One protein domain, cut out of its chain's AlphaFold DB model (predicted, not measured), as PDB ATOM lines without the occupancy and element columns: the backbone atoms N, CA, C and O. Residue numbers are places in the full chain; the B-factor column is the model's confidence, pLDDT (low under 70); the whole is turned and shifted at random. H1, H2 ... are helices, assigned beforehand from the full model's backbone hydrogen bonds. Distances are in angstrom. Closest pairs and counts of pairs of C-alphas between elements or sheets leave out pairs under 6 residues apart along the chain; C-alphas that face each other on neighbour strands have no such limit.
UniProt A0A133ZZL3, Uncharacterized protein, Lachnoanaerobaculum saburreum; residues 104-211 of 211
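This is residues 104 to 211 of the 211 residues of an uncharacterized protein of Lachnoanaerobaculum saburreum (UniProt A0A133ZZL3). The long helix H1 and helix H5 lie side by side, running opposite ways, and the short H2 folds back from the end of H1 to pack on both, a bundle of three; H4 crosses H2 on its other side from H5. Little H3 sits near H2 and H4, and residues 104 to 109 of H1 stick out. The printed part has 108 residues with five named helices, H1 to H5 in chain order, and no named strand: all helix. It is compact, with a radius of gyration of the C-alphas of 14.5 A, yet elongated, spanning 50 by 30 by 24 A.

Start with H1, residues 104 to 130, and H2, residues 132 to 142, a helical hairpin: H1 touches H2 with residues 124 to 128 alone, closest at C-alphas Ile 128 and Gly 135, 4.4 A. Their shallow tilt is 33 degrees, only just short of steep. H3, residues 147 to 153, is close to H2 but not clearly touching, C-alphas Leu 140 and Phe 150 being closest at 7.0 A. H4, residues 158 to 174, touches H2, closest at C-alphas Val 138 and Ala 168, 5.0 A, only just about perpendicular at 70.3 degrees. H5, residues 192 to 210, touches H2 at C-alphas Tyr 136 and Ala 199, the closest, 4.6 A. H1 and H4 are apart. In each helix every O i to N i+4 pair is within hydrogen-bond range.

Find C-alpha 104 at (77.651, 134.576, 151.843); H1 runs 39.1 A from there. H4 spans 24.0 A. H5 runs 26.7 A to C-alpha 210 at (90.975, 128.196, 139.520).

C-alphas Glu 104 and Ala 157 are farthest apart, 49.9 A. The printed part has no cut; the link H4 to H5 is long. Look for pLDDT under 70 at residues 104 to 113, 186 to 188 and 210 to 211.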
ATOM      1  N   GLU A 104      78.679 135.168 152.704       55.88
ATOM      2  CA  GLU A 104      77.651 134.576 151.843       55.88
ATOM      3  C   GLU A 104      77.878 134.891 150.357       55.88
ATOM      4  O   GLU A 104      77.730 133.990 149.532       55.88
ATOM      5  N   ASP A 105      78.314 136.108 150.012       52.22
ATOM      6  CA  ASP A 105      78.647 136.471 148.625       52.22
ATOM      7  C   ASP A 105      79.865 135.693 148.114       52.22
ATOM      8  O   ASP A 105      79.882 135.243 146.969       52.22
ATOM      9  N   ILE A 106      80.871 135.479 148.970       59.31
ATOM     10  CA  ILE A 106      82.040 134.652 148.654       59.31
ATOM     11  C   ILE A 106      81.607 133.197 148.460       59.31
ATOM     12  O   ILE A 106      81.995 132.582 147.471       59.31
ATOM     13  N   ILE A 107      80.784 132.637 149.354       60.09
ATOM     14  CA  ILE A 107      80.321 131.245 149.246       60.09
ATOM     15  C   ILE A 107      79.500 131.053 147.966       60.09
ATOM     16  O   ILE A 107      79.805 130.160 147.178       60.09
ATOM     17  N   MET A 108      78.538 131.937 147.695       58.06
ATOM     18  CA  MET A 108      77.693 131.860 146.502       58.06
ATOM     19  C   MET A 108      78.502 132.045 145.209       58.06
ATOM     20  O   MET A 108      78.302 131.308 144.241       58.06
ATOM     21  N   ALA A 109      79.476 132.963 145.202       58.38
ATOM     22  CA  ALA A 109      80.405 133.120 144.087       58.38
ATOM     23  C   ALA A 109      81.281 131.872 143.902       58.38
ATOM     24  O   ALA A 109      81.433 131.412 142.775       58.38
ATOM     25  N   THR A 110      81.801 131.275 144.982       59.69
ATOM     26  CA  THR A 110      82.651 130.073 144.899       59.69
ATOM     27  C   THR A 110      81.897 128.824 144.430       59.69
ATOM     28  O   THR A 110      82.457 127.994 143.709       59.69
ATOM     29  N   GLU A 111      80.626 128.666 144.804       61.16
ATOM     30  CA  GLU A 111      79.777 127.579 144.305       61.16
ATOM     31  C   GLU A 111      79.438 127.780 142.823       61.16
ATOM     32  O   GLU A 111      79.598 126.855 142.021       61.16
ATOM     33  N   SER A 112      79.100 129.014 142.433       62.94
ATOM     34  CA  SER A 112      78.867 129.393 141.035       62.94
ATOM     35  C   SER A 112      80.108 129.192 140.154       62.94
ATOM     36  O   SER A 112      80.007 128.673 139.036       62.94
ATOM     37  N   THR A 113      81.305 129.523 140.649       68.56
ATOM     38  CA  THR A 113      82.560 129.303 139.917       68.56
ATOM     39  C   THR A 113      82.880 127.820 139.771       68.56
ATOM     40  O   THR A 113      83.330 127.414 138.704       68.56
ATOM     41  N   LYS A 114      82.605 126.985 140.784       73.75
ATOM     42  CA  LYS A 114      82.817 125.528 140.697       73.75
ATOM     43  C   LYS A 114      81.886 124.874 139.681       73.75
ATOM     44  O   LYS A 114      82.323 124.007 138.923       73.75
ATOM     45  N   GLU A 115      80.624 125.289 139.636       76.12
ATOM     46  CA  GLU A 115      79.665 124.784 138.652       76.12
ATOM     47  C   GLU A 115      80.044 125.223 137.230       76.12
ATOM     48  O   GLU A 115      80.101 124.396 136.316       76.12
ATOM     49  N   THR A 116      80.430 126.490 137.062       77.38
ATOM     50  CA  THR A 116      80.908 127.037 135.782       77.38
ATOM     51  C   THR A 116      82.183 126.335 135.309       77.38
ATOM     52  O   THR A 116      82.302 125.980 134.136       77.38
ATOM     53  N   LEU A 117      83.119 126.065 136.221       80.38
ATOM     54  CA  LEU A 117      84.352 125.340 135.930       80.38
ATOM     55  C   LEU A 117      84.069 123.892 135.520       80.38
ATOM     56  O   LEU A 117      84.651 123.399 134.557       80.38
ATOM     57  N   LYS A 118      83.131 123.217 136.189       83.50
ATOM     58  CA  LYS A 118      82.721 121.857 135.819       83.50
ATOM     59  C   LYS A 118      82.109 121.811 134.415       83.50
ATOM     60  O   LYS A 118      82.433 120.907 133.646       83.50
ATOM     61  N   ILE A 119      81.269 122.790 134.072       85.00
ATOM     62  CA  ILE A 119      80.696 122.930 132.725       85.00
ATOM     63  C   ILE A 119      81.807 123.180 131.698       85.00
ATOM     64  O   ILE A 119      81.834 122.534 130.653       85.00
ATOM     65  N   PHE A 120      82.758 124.063 132.004       84.88
ATOM     66  CA  PHE A 120      83.907 124.327 131.137       84.88
ATOM     67  C   PHE A 120      84.742 123.061 130.884       84.88
ATOM     68  O   PHE A 120      85.024 122.737 129.731       84.88
ATOM     69  N   VAL A 121      85.080 122.310 131.936       87.38
ATOM     70  CA  VAL A 121      85.841 121.055 131.831       87.38
ATOM     71  C   VAL A 121      85.111 120.031 130.965       87.38
ATOM     72  O   VAL A 121      85.744 119.411 130.110       87.38
ATOM     73  N   ASP A 122      83.798 119.868 131.137       87.81
ATOM     74  CA  ASP A 122      82.997 118.935 130.335       87.81
ATOM     75  C   ASP A 122      82.976 119.333 128.849       87.81
ATOM     76  O   ASP A 122      83.248 118.509 127.972       87.81
ATOM     77  N   LEU A 123      82.734 120.614 128.555       87.62
ATOM     78  CA  LEU A 123      82.679 121.132 127.184       87.62
ATOM     79  C   LEU A 123      84.036 121.046 126.477       87.62
ATOM     80  O   LEU A 123      84.112 120.607 125.328       87.62
ATOM     81  N   VAL A 124      85.123 121.417 127.156       86.81
ATOM     82  CA  VAL A 124      86.468 121.322 126.580       86.81
ATOM     83  C   VAL A 124      86.891 119.865 126.415       86.81
ATOM     84  O   VAL A 124      87.459 119.520 125.383       86.81
ATOM     85  N   SER A 125      86.560 118.979 127.358       89.19
ATOM     86  CA  SER A 125      86.840 117.544 127.218       89.19
ATOM     87  C   SER A 125      86.130 116.951 126.002       89.19
ATOM     88  O   SER A 125      86.750 116.243 125.209       89.19
ATOM     89  N   LYS A 126      84.856 117.301 125.783       87.56
ATOM     90  CA  LYS A 126      84.115 116.921 124.569       87.56
ATOM     91  C   LYS A 126      84.779 117.460 123.302       87.56
ATOM     92  O   LYS A 126      84.875 116.733 122.311       87.56
ATOM     93  N   LEU A 127      85.277 118.699 123.334       86.94
ATOM     94  CA  LEU A 127      86.008 119.286 122.209       86.94
ATOM     95  C   LEU A 127      87.306 118.531 121.909       86.94
ATOM     96  O   LEU A 127      87.588 118.250 120.747       86.94
ATOM     97  N   ILE A 128      88.079 118.188 122.943       89.38
ATOM     98  CA  ILE A 128      89.337 117.442 122.822       89.38
ATOM     99  C   ILE A 128      89.078 116.062 122.214       89.38
ATOM    100  O   ILE A 128      89.793 115.659 121.301       89.38
ATOM    101  N   GLU A 129      88.043 115.352 122.663       87.62
ATOM    102  CA  GLU A 129      87.708 114.029 122.123       87.62
ATOM    103  C   GLU A 129      87.284 114.087 120.649       87.62
ATOM    104  O   GLU A 129      87.657 113.226 119.849       87.62
ATOM    105  N   LYS A 130      86.537 115.126 120.257       85.62
ATOM    106  CA  LYS A 130      86.109 115.324 118.864       85.62
ATOM    107  C   LYS A 130      87.249 115.810 117.966       85.62
ATOM    108  O   LYS A 130      87.367 115.371 116.821       85.62
ATOM    109  N   SER A 131      88.077 116.728 118.456       86.50
ATOM    110  CA  SER A 131      89.187 117.332 117.722       86.50
ATOM    111  C   SER A 131      90.307 117.750 118.677       86.50
ATOM    112  O   SER A 131      90.349 118.902 119.119       86.50
ATOM    113  N   PRO A 132      91.275 116.851 118.942       86.75
ATOM    114  CA  PRO A 132      92.355 117.118 119.890       86.75
ATOM    115  C   PRO A 132      93.142 118.386 119.556       86.75
ATOM    116  O   PRO A 132      93.491 119.170 120.429       86.75
ATOM    117  N   LYS A 133      93.358 118.629 118.259       88.06
ATOM    118  CA  LYS A 133      94.064 119.806 117.747       88.06
ATOM    119  C   LYS A 133      93.361 121.116 118.110       88.06
ATOM    120  O   LYS A 133      94.023 122.078 118.482       88.06
ATOM    121  N   ILE A 134      92.038 121.159 117.980       87.88
ATOM    122  CA  ILE A 134      91.253 122.374 118.227       87.88
ATOM    123  C   ILE A 134      90.998 122.549 119.719       87.88
ATOM    124  O   ILE A 134      91.141 123.658 120.217       87.88
ATOM    125  N   GLY A 135      90.746 121.457 120.449       87.12
ATOM    126  CA  GLY A 135      90.698 121.479 121.910       87.12
ATOM    127  C   GLY A 135      91.988 122.039 122.519       87.12
ATOM    128  O   GLY A 135      91.934 122.937 123.357       87.12
ATOM    129  N   TYR A 136      93.151 121.598 122.026       90.06
ATOM    130  CA  TYR A 136      94.441 122.136 122.458       90.06
ATOM    131  C   TYR A 136      94.615 123.618 122.096       90.06
ATOM    132  O   TYR A 136      95.004 124.422 122.941       90.06
ATOM    133  N   ALA A 137      94.271 124.010 120.865       87.69
ATOM    134  CA  ALA A 137      94.353 125.400 120.421       87.69
ATOM    135  C   ALA A 137      93.470 126.347 121.254       87.69
ATOM    136  O   ALA A 137      93.923 127.429 121.632       87.69
ATOM    137  N   VAL A 138      92.241 125.934 121.577       89.25
ATOM    138  CA  VAL A 138      91.316 126.685 122.438       89.25
ATOM    139  C   VAL A 138      91.927 126.912 123.819       89.25
ATOM    140  O   VAL A 138      91.912 128.037 124.314       89.25
ATOM    141  N   LEU A 139      92.527 125.880 124.415       90.44
ATOM    142  CA  LEU A 139      93.178 125.986 125.722       90.44
ATOM    143  C   LEU A 139      94.418 126.891 125.698       90.44
ATOM    144  O   LEU A 139      94.625 127.685 126.617       90.44
ATOM    145  N   LEU A 140      95.223 126.828 124.635       89.00
ATOM    146  CA  LEU A 140      96.364 127.729 124.447       89.00
ATOM    147  C   LEU A 140      95.922 129.194 124.341       89.00
ATOM    148  O   LEU A 140      96.523 130.068 124.962       89.00
ATOM    149  N   ILE A 141      94.856 129.473 123.591       87.31
ATOM    150  CA  ILE A 141      94.328 130.837 123.460       87.31
ATOM    151  C   ILE A 141      93.719 131.312 124.780       87.31
ATOM    152  O   ILE A 141      93.956 132.452 125.177       87.31
ATOM    153  N   HIS A 142      92.983 130.443 125.479       84.56
ATOM    154  CA  HIS A 142      92.395 130.748 126.783       84.56
ATOM    155  C   HIS A 142      93.460 131.111 127.829       84.56
ATOM    156  O   HIS A 142      93.276 132.049 128.595       84.56
ATOM    157  N   THR A 143      94.610 130.433 127.802       83.44
ATOM    158  CA  THR A 143      95.765 130.722 128.677       83.44
ATOM    159  C   THR A 143      96.624 131.899 128.201       83.44
ATOM    160  O   THR A 143      97.623 132.234 128.830       83.44
ATOM    161  N   GLY A 144      96.239 132.563 127.107       82.56
ATOM    162  CA  GLY A 144      96.902 133.767 126.608       82.56
ATOM    163  C   GLY A 144      98.110 133.520 125.700       82.56
ATOM    164  O   GLY A 144      98.777 134.485 125.320       82.56
ATOM    165  N   VAL A 145      98.380 132.274 125.293       82.31
ATOM    166  CA  VAL A 145      99.484 131.934 124.381       82.31
ATOM    167  C   VAL A 145      99.182 132.449 122.971       82.31
ATOM    168  O   VAL A 145      98.167 132.107 122.363       82.31
ATOM    169  N   LYS A 146     100.079 133.277 122.417       82.38
ATOM    170  CA  LYS A 146      99.887 133.962 121.124       82.38
ATOM    171  C   LYS A 146     101.144 133.921 120.254       82.38
ATOM    172  O   LYS A 146     102.247 133.619 120.701       82.38
ATOM    173  N   GLY A 147     100.983 134.274 118.978       78.75
ATOM    174  CA  GLY A 147     102.103 134.525 118.070       78.75
ATOM    175  C   GLY A 147     103.005 133.305 117.853       78.75
ATOM    176  O   GLY A 147     102.518 132.204 117.611       78.75
ATOM    177  N   ALA A 148     104.325 133.509 117.896       80.62
ATOM    178  CA  ALA A 148     105.316 132.466 117.615       80.62
ATOM    179  C   ALA A 148     105.223 131.267 118.572       80.62
ATOM    180  O   ALA A 148     105.399 130.128 118.140       80.62
ATOM    181  N   GLU A 149     104.893 131.516 119.839       82.81
ATOM    182  CA  GLU A 149     104.754 130.470 120.851       82.81
ATOM    183  C   GLU A 149     103.572 129.543 120.545       82.81
ATOM    184  O   GLU A 149     103.706 128.323 120.628       82.81
ATOM    185  N   PHE A 150     102.449 130.109 120.092       84.12
ATOM    186  CA  PHE A 150     101.285 129.329 119.675       84.12
ATOM    187  C   PHE A 150     101.641 128.371 118.533       84.12
ATOM    188  O   PHE A 150     101.368 127.177 118.618       84.12
ATOM    189  N   TYR A 151     102.306 128.860 117.483       80.94
ATOM    190  CA  TYR A 151     102.693 128.012 116.348       80.94
ATOM    191  C   TYR A 151     103.707 126.932 116.744       80.94
ATOM    192  O   TYR A 151     103.620 125.807 116.251       80.94
ATOM    193  N   GLY A 152     104.631 127.264 117.654       83.38
ATOM    194  CA  GLY A 152     105.607 126.325 118.204       83.38
ATOM    195  C   GLY A 152     104.945 125.178 118.966       83.38
ATOM    196  O   GLY A 152     105.184 124.016 118.643       83.38
ATOM    197  N   ARG A 153     104.050 125.491 119.913       82.38
ATOM    198  CA  ARG A 153     103.304 124.483 120.689       82.38
ATOM    199  C   ARG A 153     102.370 123.656 119.812       82.38
ATOM    200  O   ARG A 153     102.318 122.433 119.919       82.38
ATOM    201  N   MET A 154     101.712 124.308 118.857       84.38
ATOM    202  CA  MET A 154     100.877 123.633 117.873       84.38
ATOM    203  C   MET A 154     101.678 122.806 116.869       84.38
ATOM    204  O   MET A 154     101.059 122.088 116.106       84.38
ATOM    205  N   ARG A 155     103.016 122.885 116.808       86.50
ATOM    206  CA  ARG A 155     103.844 122.163 115.818       86.50
ATOM    207  C   ARG A 155     103.348 122.356 114.376       86.50
ATOM    208  O   ARG A 155     103.424 121.453 113.541       86.50
ATOM    209  N   LEU A 156     102.813 123.542 114.081       80.56
ATOM    210  CA  LEU A 156     102.253 123.895 112.778       80.56
ATOM    211  C   LEU A 156     103.060 125.026 112.148       80.56
ATOM    212  O   LEU A 156     103.484 125.969 112.813       80.56
ATOM    213  N   ALA A 157     103.206 124.973 110.823       77.69
ATOM    214  CA  ALA A 157     103.694 126.117 110.068       77.69
ATOM    215  C   ALA A 157     102.740 127.317 110.229       77.69
ATOM    216  O   ALA A 157     101.538 127.153 110.446       77.69
ATOM    217  N   LYS A 158     103.268 128.535 110.064       70.31
ATOM    218  CA  LYS A 158     102.543 129.794 110.317       70.31
ATOM    219  C   LYS A 158     101.179 129.879 109.616       70.31
ATOM    220  O   LYS A 158     100.228 130.376 110.201       70.31
ATOM    221  N   PHE A 159     101.078 129.390 108.379       70.94
ATOM    222  CA  PHE A 159      99.842 129.435 107.590       70.94
ATOM    223  C   PHE A 159      98.753 128.467 108.104       70.94
ATOM    224  O   PHE A 159      97.702 128.949 108.518       70.94
ATOM    225  N   PRO A 160      98.977 127.136 108.188       74.50
ATOM    226  CA  PRO A 160      97.987 126.220 108.763       74.50
ATOM    227  C   PRO A 160      97.709 126.492 110.248       74.50
ATOM    228  O   PRO A 160      96.583 126.304 110.702       74.50
ATOM    229  N   GLY A 161      98.702 126.976 111.000       77.69
ATOM    230  CA  GLY A 161      98.516 127.395 112.387       77.69
ATOM    231  C   GLY A 161      97.586 128.602 112.531       77.69
ATOM    232  O   GLY A 161      96.839 128.673 113.499       77.69
ATOM    233  N   ASN A 162      97.577 129.525 111.563       79.88
ATOM    234  CA  ASN A 162      96.680 130.682 111.587       79.88
ATOM    235  C   ASN A 162      95.209 130.285 111.412       79.88
ATOM    236  O   ASN A 162      94.362 130.851 112.093       79.88
ATOM    237  N   ASN A 163      94.922 129.302 110.555       81.81
ATOM    238  CA  ASN A 163      93.558 128.794 110.368       81.81
ATOM    239  C   ASN A 163      93.041 128.141 111.654       81.81
ATOM    240  O   ASN A 163      91.957 128.465 112.117       81.81
ATOM    241  N   VAL A 164      93.865 127.290 112.276       83.94
ATOM    242  CA  VAL A 164      93.535 126.644 113.556       83.94
ATOM    243  C   VAL A 164      93.340 127.676 114.670       83.94
ATOM    244  O   VAL A 164      92.432 127.540 115.484       83.94
ATOM    245  N   ARG A 165      94.163 128.733 114.694       84.06
ATOM    246  CA  ARG A 165      94.005 129.844 115.639       84.06
ATOM    247  C   ARG A 165      92.679 130.576 115.436       84.06
ATOM    248  O   ARG A 165      91.979 130.806 116.410       84.06
ATOM    249  N   GLN A 166      92.347 130.942 114.198       84.50
ATOM    250  CA  GLN A 166      91.100 131.647 113.881       84.50
ATOM    251  C   GLN A 166      89.876 130.815 114.253       84.50
ATOM    252  O   GLN A 166      88.974 131.324 114.904       84.50
ATOM    253  N   GLU A 167      89.885 129.528 113.917       84.00
ATOM    254  CA  GLU A 167      88.801 128.605 114.248       84.00
ATOM    255  C   GLU A 167      88.616 128.471 115.768       84.00
ATOM    256  O   GLU A 167      87.505 128.583 116.280       84.00
ATOM    257  N   ALA A 168      89.708 128.328 116.523       85.88
ATOM    258  CA  ALA A 168      89.649 128.296 117.981       85.88
ATOM    259  C   ALA A 168      89.192 129.640 118.595       85.88
ATOM    260  O   ALA A 168      88.447 129.649 119.577       85.88
ATOM    261  N   GLU A 169      89.585 130.779 118.014       84.94
ATOM    262  CA  GLU A 169      89.102 132.109 118.416       84.94
ATOM    263  C   GLU A 169      87.603 132.288 118.143       84.94
ATOM    264  O   GLU A 169      86.905 132.890 118.957       84.94
ATOM    265  N   GLU A 170      87.095 131.778 117.021       84.12
ATOM    266  CA  GLU A 170      85.668 131.812 116.684       84.12
ATOM    267  C   GLU A 170      84.842 130.964 117.653       84.12
ATOM    268  O   GLU A 170      83.811 131.432 118.136       84.12
ATOM    269  N   ILE A 171      85.328 129.774 118.018       83.25
ATOM    270  CA  ILE A 171      84.690 128.914 119.027       83.25
ATOM    271  C   ILE A 171      84.625 129.621 120.385       83.25
ATOM    272  O   ILE A 171      83.580 129.630 121.034       83.25
ATOM    273  N   LEU A 172      85.720 130.259 120.811       82.25
ATOM    274  CA  LEU A 172      85.749 131.008 122.069       82.25
ATOM    275  C   LEU A 172      84.817 132.228 122.042       82.25
ATOM    276  O   LEU A 172      84.124 132.474 123.026       82.25
ATOM    277  N   LYS A 173      84.752 132.961 120.923       81.94
ATOM    278  CA  LYS A 173      83.842 134.109 120.746       81.94
ATOM    279  C   LYS A 173      82.370 133.699 120.725       81.94
ATOM    280  O   LYS A 173      81.545 134.413 121.283       81.94
ATOM    281  N   GLY A 174      82.043 132.578 120.081       76.06
ATOM    282  CA  GLY A 174      80.689 132.013 120.067       76.06
ATOM    283  C   GLY A 174      80.273 131.407 121.411       76.06
ATOM    284  O   GLY A 174      79.080 131.248 121.679       76.06
ATOM    285  N   GLY A 175      81.254 131.118 122.269       79.31
ATOM    286  CA  GLY A 175      81.083 130.454 123.551       79.31
ATOM    287  C   GLY A 175      81.002 128.936 123.387       79.31
ATOM    288  O   GLY A 175      80.198 128.420 122.614       79.31
ATOM    289  N   LEU A 176      81.796 128.207 124.178       80.44
ATOM    290  CA  LEU A 176      81.858 126.739 124.136       80.44
ATOM    291  C   LEU A 176      80.497 126.065 124.371       80.44
ATOM    292  O   LEU A 176      80.255 124.990 123.838       80.44
ATOM    293  N   ALA A 177      79.601 126.694 125.136       77.88
ATOM    294  CA  ALA A 177      78.262 126.170 125.409       77.88
ATOM    295  C   ALA A 177      77.330 126.206 124.183       77.88
ATOM    296  O   ALA A 177      76.399 125.412 124.105       77.88
ATOM    297  N   ASN A 178      77.591 127.100 123.224       77.38
ATOM    298  CA  ASN A 178      76.785 127.260 122.010       77.38
ATOM    299  C   ASN A 178      77.384 126.525 120.804       77.38
ATOM    300  O   ASN A 178      76.861 126.619 119.694       77.38
ATOM    301  N   PHE A 179      78.513 125.842 120.995       79.19
ATOM    302  CA  PHE A 179      79.214 125.162 119.922       79.19
ATOM    303  C   PHE A 179      78.522 123.840 119.569       79.19
ATOM    304  O   PHE A 179      78.228 123.026 120.443       79.19
ATOM    305  N   ASP A 180      78.285 123.604 118.277       80.62
ATOM    306  CA  ASP A 180      77.722 122.344 117.789       80.62
ATOM    307  C   ASP A 180      78.806 121.254 117.715       80.62
ATOM    308  O   ASP A 180      79.468 121.054 116.695       80.62
ATOM    309  N   PHE A 181      78.981 120.531 118.822       76.25
ATOM    310  CA  PHE A 181      79.929 119.418 118.932       76.25
ATOM    311  C   PHE A 181      79.578 118.212 118.046       76.25
ATOM    312  O   PHE A 181      80.456 117.393 117.743       76.25
ATOM    313  N   ASP A 182      78.313 118.059 117.653       75.19
ATOM    314  CA  ASP A 182      77.837 116.896 116.905       75.19
ATOM    315  C   ASP A 182      77.951 117.099 115.395       75.19
ATOM    316  O   ASP A 182      78.337 116.167 114.684       75.19
ATOM    317  N   GLY A 183      77.721 118.322 114.917       72.12
ATOM    318  CA  GLY A 183      77.969 118.725 113.534       72.12
ATOM    319  C   GLY A 183      79.444 118.977 113.201       72.12
ATOM    320  O   GLY A 183      79.811 119.018 112.021       72.12
ATOM    321  N   TYR A 184      80.312 119.116 114.209       77.88
ATOM    322  CA  TYR A 184      81.714 119.459 113.997       77.88
ATOM    323  C   TYR A 184      82.549 118.308 113.406       77.88
ATOM    324  O   TYR A 184      82.679 117.222 113.979       77.88
ATOM    325  N   LYS A 185      83.193 118.564 112.260       71.19
ATOM    326  CA  LYS A 185      84.083 117.606 111.588       71.19
ATOM    327  C   LYS A 185      85.534 117.812 112.018       71.19
ATOM    328  O   LYS A 185      86.273 118.575 111.406       71.19
ATOM    329  N   GLY A 186      85.960 117.067 113.034       65.69
ATOM    330  CA  GLY A 186      87.367 116.987 113.421       65.69
ATOM    331  C   GLY A 186      88.209 116.242 112.378       65.69
ATOM    332  O   GLY A 186      87.907 115.107 112.003       65.69
ATOM    333  N   TYR A 187      89.301 116.856 111.921       66.50
ATOM    334  CA  TYR A 187      90.258 116.209 111.021       66.50
ATOM    335  C   TYR A 187      91.336 115.475 111.818       66.50
ATOM    336  O   TYR A 187      92.035 116.067 112.643       66.50
ATOM    337  N   LYS A 188      91.512 114.176 111.546       63.00
ATOM    338  CA  LYS A 188      92.546 113.370 112.201       63.00
ATOM    339  C   LYS A 188      93.941 113.808 111.754       63.00
ATOM    340  O   LYS A 188      94.237 113.864 110.564       63.00
ATOM    341  N   SER A 189      94.802 114.101 112.720       70.94
ATOM    342  CA  SER A 189      96.214 114.417 112.526       70.94
ATOM    343  C   SER A 189      97.071 113.301 113.125       70.94
ATOM    344  O   SER A 189      96.679 112.687 114.111       70.94
ATOM    345  N   GLN A 190      98.271 113.077 112.584       75.94
ATOM    346  CA  GLN A 190      99.254 112.151 113.178       75.94
ATOM    347  C   GLN A 190      99.677 112.551 114.603       75.94
ATOM    348  O   GLN A 190     100.187 111.728 115.347       75.94
ATOM    349  N   LEU A 191      99.451 113.812 114.978       83.00
ATOM    350  CA  LEU A 191      99.771 114.373 116.290       83.00
ATOM    351  C   LEU A 191      98.572 114.359 117.252       83.00
ATOM    352  O   LEU A 191      98.633 114.993 118.295       83.00
ATOM    353  N   ASN A 192      97.465 113.695 116.900       81.31
ATOM    354  CA  ASN A 192      96.244 113.716 117.708       81.31
ATOM    355  C   ASN A 192      96.469 113.251 119.148       81.31
ATOM    356  O   ASN A 192      95.956 113.898 120.053       81.31
ATOM    357  N   ASP A 193      97.240 112.184 119.348       84.44
ATOM    358  CA  ASP A 193      97.509 111.648 120.685       84.44
ATOM    359  C   ASP A 193      98.336 112.639 121.515       84.44
ATOM    360  O   ASP A 193      97.982 112.937 122.650       84.44
ATOM    361  N   ILE A 194      99.346 113.266 120.898       86.56
ATOM    362  CA  ILE A 194     100.166 114.310 121.530       86.56
ATOM    363  C   ILE A 194      99.310 115.530 121.896       86.56
ATOM    364  O   ILE A 194      99.385 116.020 123.017       86.56
ATOM    365  N   TYR A 195      98.461 116.013 120.981       86.69
ATOM    366  CA  TYR A 195      97.566 117.135 121.284       86.69
ATOM    367  C   TYR A 195      96.565 116.789 122.380       86.69
ATOM    368  O   TYR A 195      96.222 117.656 123.172       86.69
ATOM    369  N   LYS A 196      96.085 115.544 122.423       88.62
ATOM    370  CA  LYS A 196      95.153 115.084 123.448       88.62
ATOM    371  C   LYS A 196      95.817 115.094 124.824       88.62
ATOM    372  O   LYS A 196      95.253 115.663 125.753       88.62
ATOM    373  N   GLU A 197      97.018 114.532 124.942       89.94
ATOM    374  CA  GLU A 197      97.797 114.544 126.186       89.94
ATOM    375  C   GLU A 197      98.122 115.971 126.647       89.94
ATOM    376  O   GLU A 197      97.848 116.329 127.794       89.94
ATOM    377  N   GLU A 198      98.635 116.818 125.751       89.44
ATOM    378  CA  GLU A 198      98.982 118.204 126.085       89.44
ATOM    379  C   GLU A 198      97.747 119.053 126.419       89.44
ATOM    380  O   GLU A 198      97.816 119.921 127.290       89.44
ATOM    381  N   ALA A 199      96.604 118.790 125.778       90.06
ATOM    382  CA  ALA A 199      95.344 119.448 126.098       90.06
ATOM    383  C   ALA A 199      94.828 119.061 127.483       90.06
ATOM    384  O   ALA A 199      94.455 119.949 128.242       90.06
ATOM    385  N   TYR A 200      94.843 117.779 127.855       90.62
ATOM    386  CA  TYR A 200      94.426 117.377 129.201       90.62
ATOM    387  C   TYR A 200      95.383 117.872 130.285       90.62
ATOM    388  O   TYR A 200      94.921 118.307 131.337       90.62
ATOM    389  N   ALA A 201      96.693 117.877 130.025       90.25
ATOM    390  CA  ALA A 201      97.663 118.459 130.948       90.25
ATOM    391  C   ALA A 201      97.386 119.955 131.181       90.25
ATOM    392  O   ALA A 201      97.379 120.416 132.321       90.25
ATOM    393  N   LEU A 202      97.098 120.700 130.109       88.75
ATOM    394  CA  LEU A 202      96.783 122.124 130.195       88.75
ATOM    395  C   LEU A 202      95.420 122.380 130.854       88.75
ATOM    396  O   LEU A 202      95.296 123.306 131.650       88.75
ATOM    397  N   LEU A 203      94.415 121.547 130.567       89.06
ATOM    398  CA  LEU A 203      93.101 121.616 131.204       89.06
ATOM    399  C   LEU A 203      93.202 121.373 132.715       89.06
ATOM    400  O   LEU A 203      92.635 122.143 133.483       89.06
ATOM    401  N   ASN A 204      93.963 120.364 133.142       88.69
ATOM    402  CA  ASN A 204      94.198 120.089 134.561       88.69
ATOM    403  C   ASN A 204      94.922 121.251 135.247       88.69
ATOM    404  O   ASN A 204      94.493 121.674 136.314       88.69
ATOM    405  N   ALA A 205      95.946 121.828 134.612       87.50
ATOM    406  CA  ALA A 205      96.636 122.999 135.152       87.50
ATOM    407  C   ALA A 205      95.693 124.206 135.320       87.50
ATOM    408  O   ALA A 205      95.776 124.923 136.311       87.50
ATOM    409  N   ILE A 206      94.768 124.430 134.378       84.06
ATOM    410  CA  ILE A 206      93.748 125.488 134.491       84.06
ATOM    411  C   ILE A 206      92.793 125.207 135.654       84.06
ATOM    412  O   ILE A 206      92.468 126.119 136.407       84.06
ATOM    413  N   VAL A 207      92.365 123.954 135.821       84.06
ATOM    414  CA  VAL A 207      91.510 123.544 136.942       84.06
ATOM    415  C   VAL A 207      92.210 123.769 138.281       84.06
ATOM    416  O   VAL A 207      91.589 124.315 139.181       84.06
ATOM    417  N   GLU A 208      93.492 123.422 138.402       82.81
ATOM    418  CA  GLU A 208      94.289 123.633 139.620       82.81
ATOM    419  C   GLU A 208      94.565 125.114 139.926       82.81
ATOM    420  O   GLU A 208      94.773 125.468 141.080       82.81
ATOM    421  N   MET A 209      94.580 125.989 138.914       76.12
ATOM    422  CA  MET A 209      94.742 127.434 139.119       76.12
ATOM    423  C   MET A 209      93.454 128.131 139.577       76.12
ATOM    424  O   MET A 209      93.532 129.201 140.177       76.12
ATOM    425  N   ILE A 210      92.284 127.580 139.240       69.00
ATOM    426  CA  ILE A 210      90.975 128.196 139.520       69.00
ATOM    427  C   ILE A 210      90.279 127.539 140.725       69.00
ATOM    428  O   ILE A 210      89.491 128.201 141.403       69.00
ATOM    429  N   GLY A 211      90.511 126.243 140.954       56.72
ATOM    430  CA  GLY A 211      89.931 125.453 142.048       56.72
ATOM    431  C   GLY A 211      90.664 125.611 143.369       56.72
ATOM    432  O   GLY A 211      89.956 125.571 144.402       56.72
TER     433      GLY A 211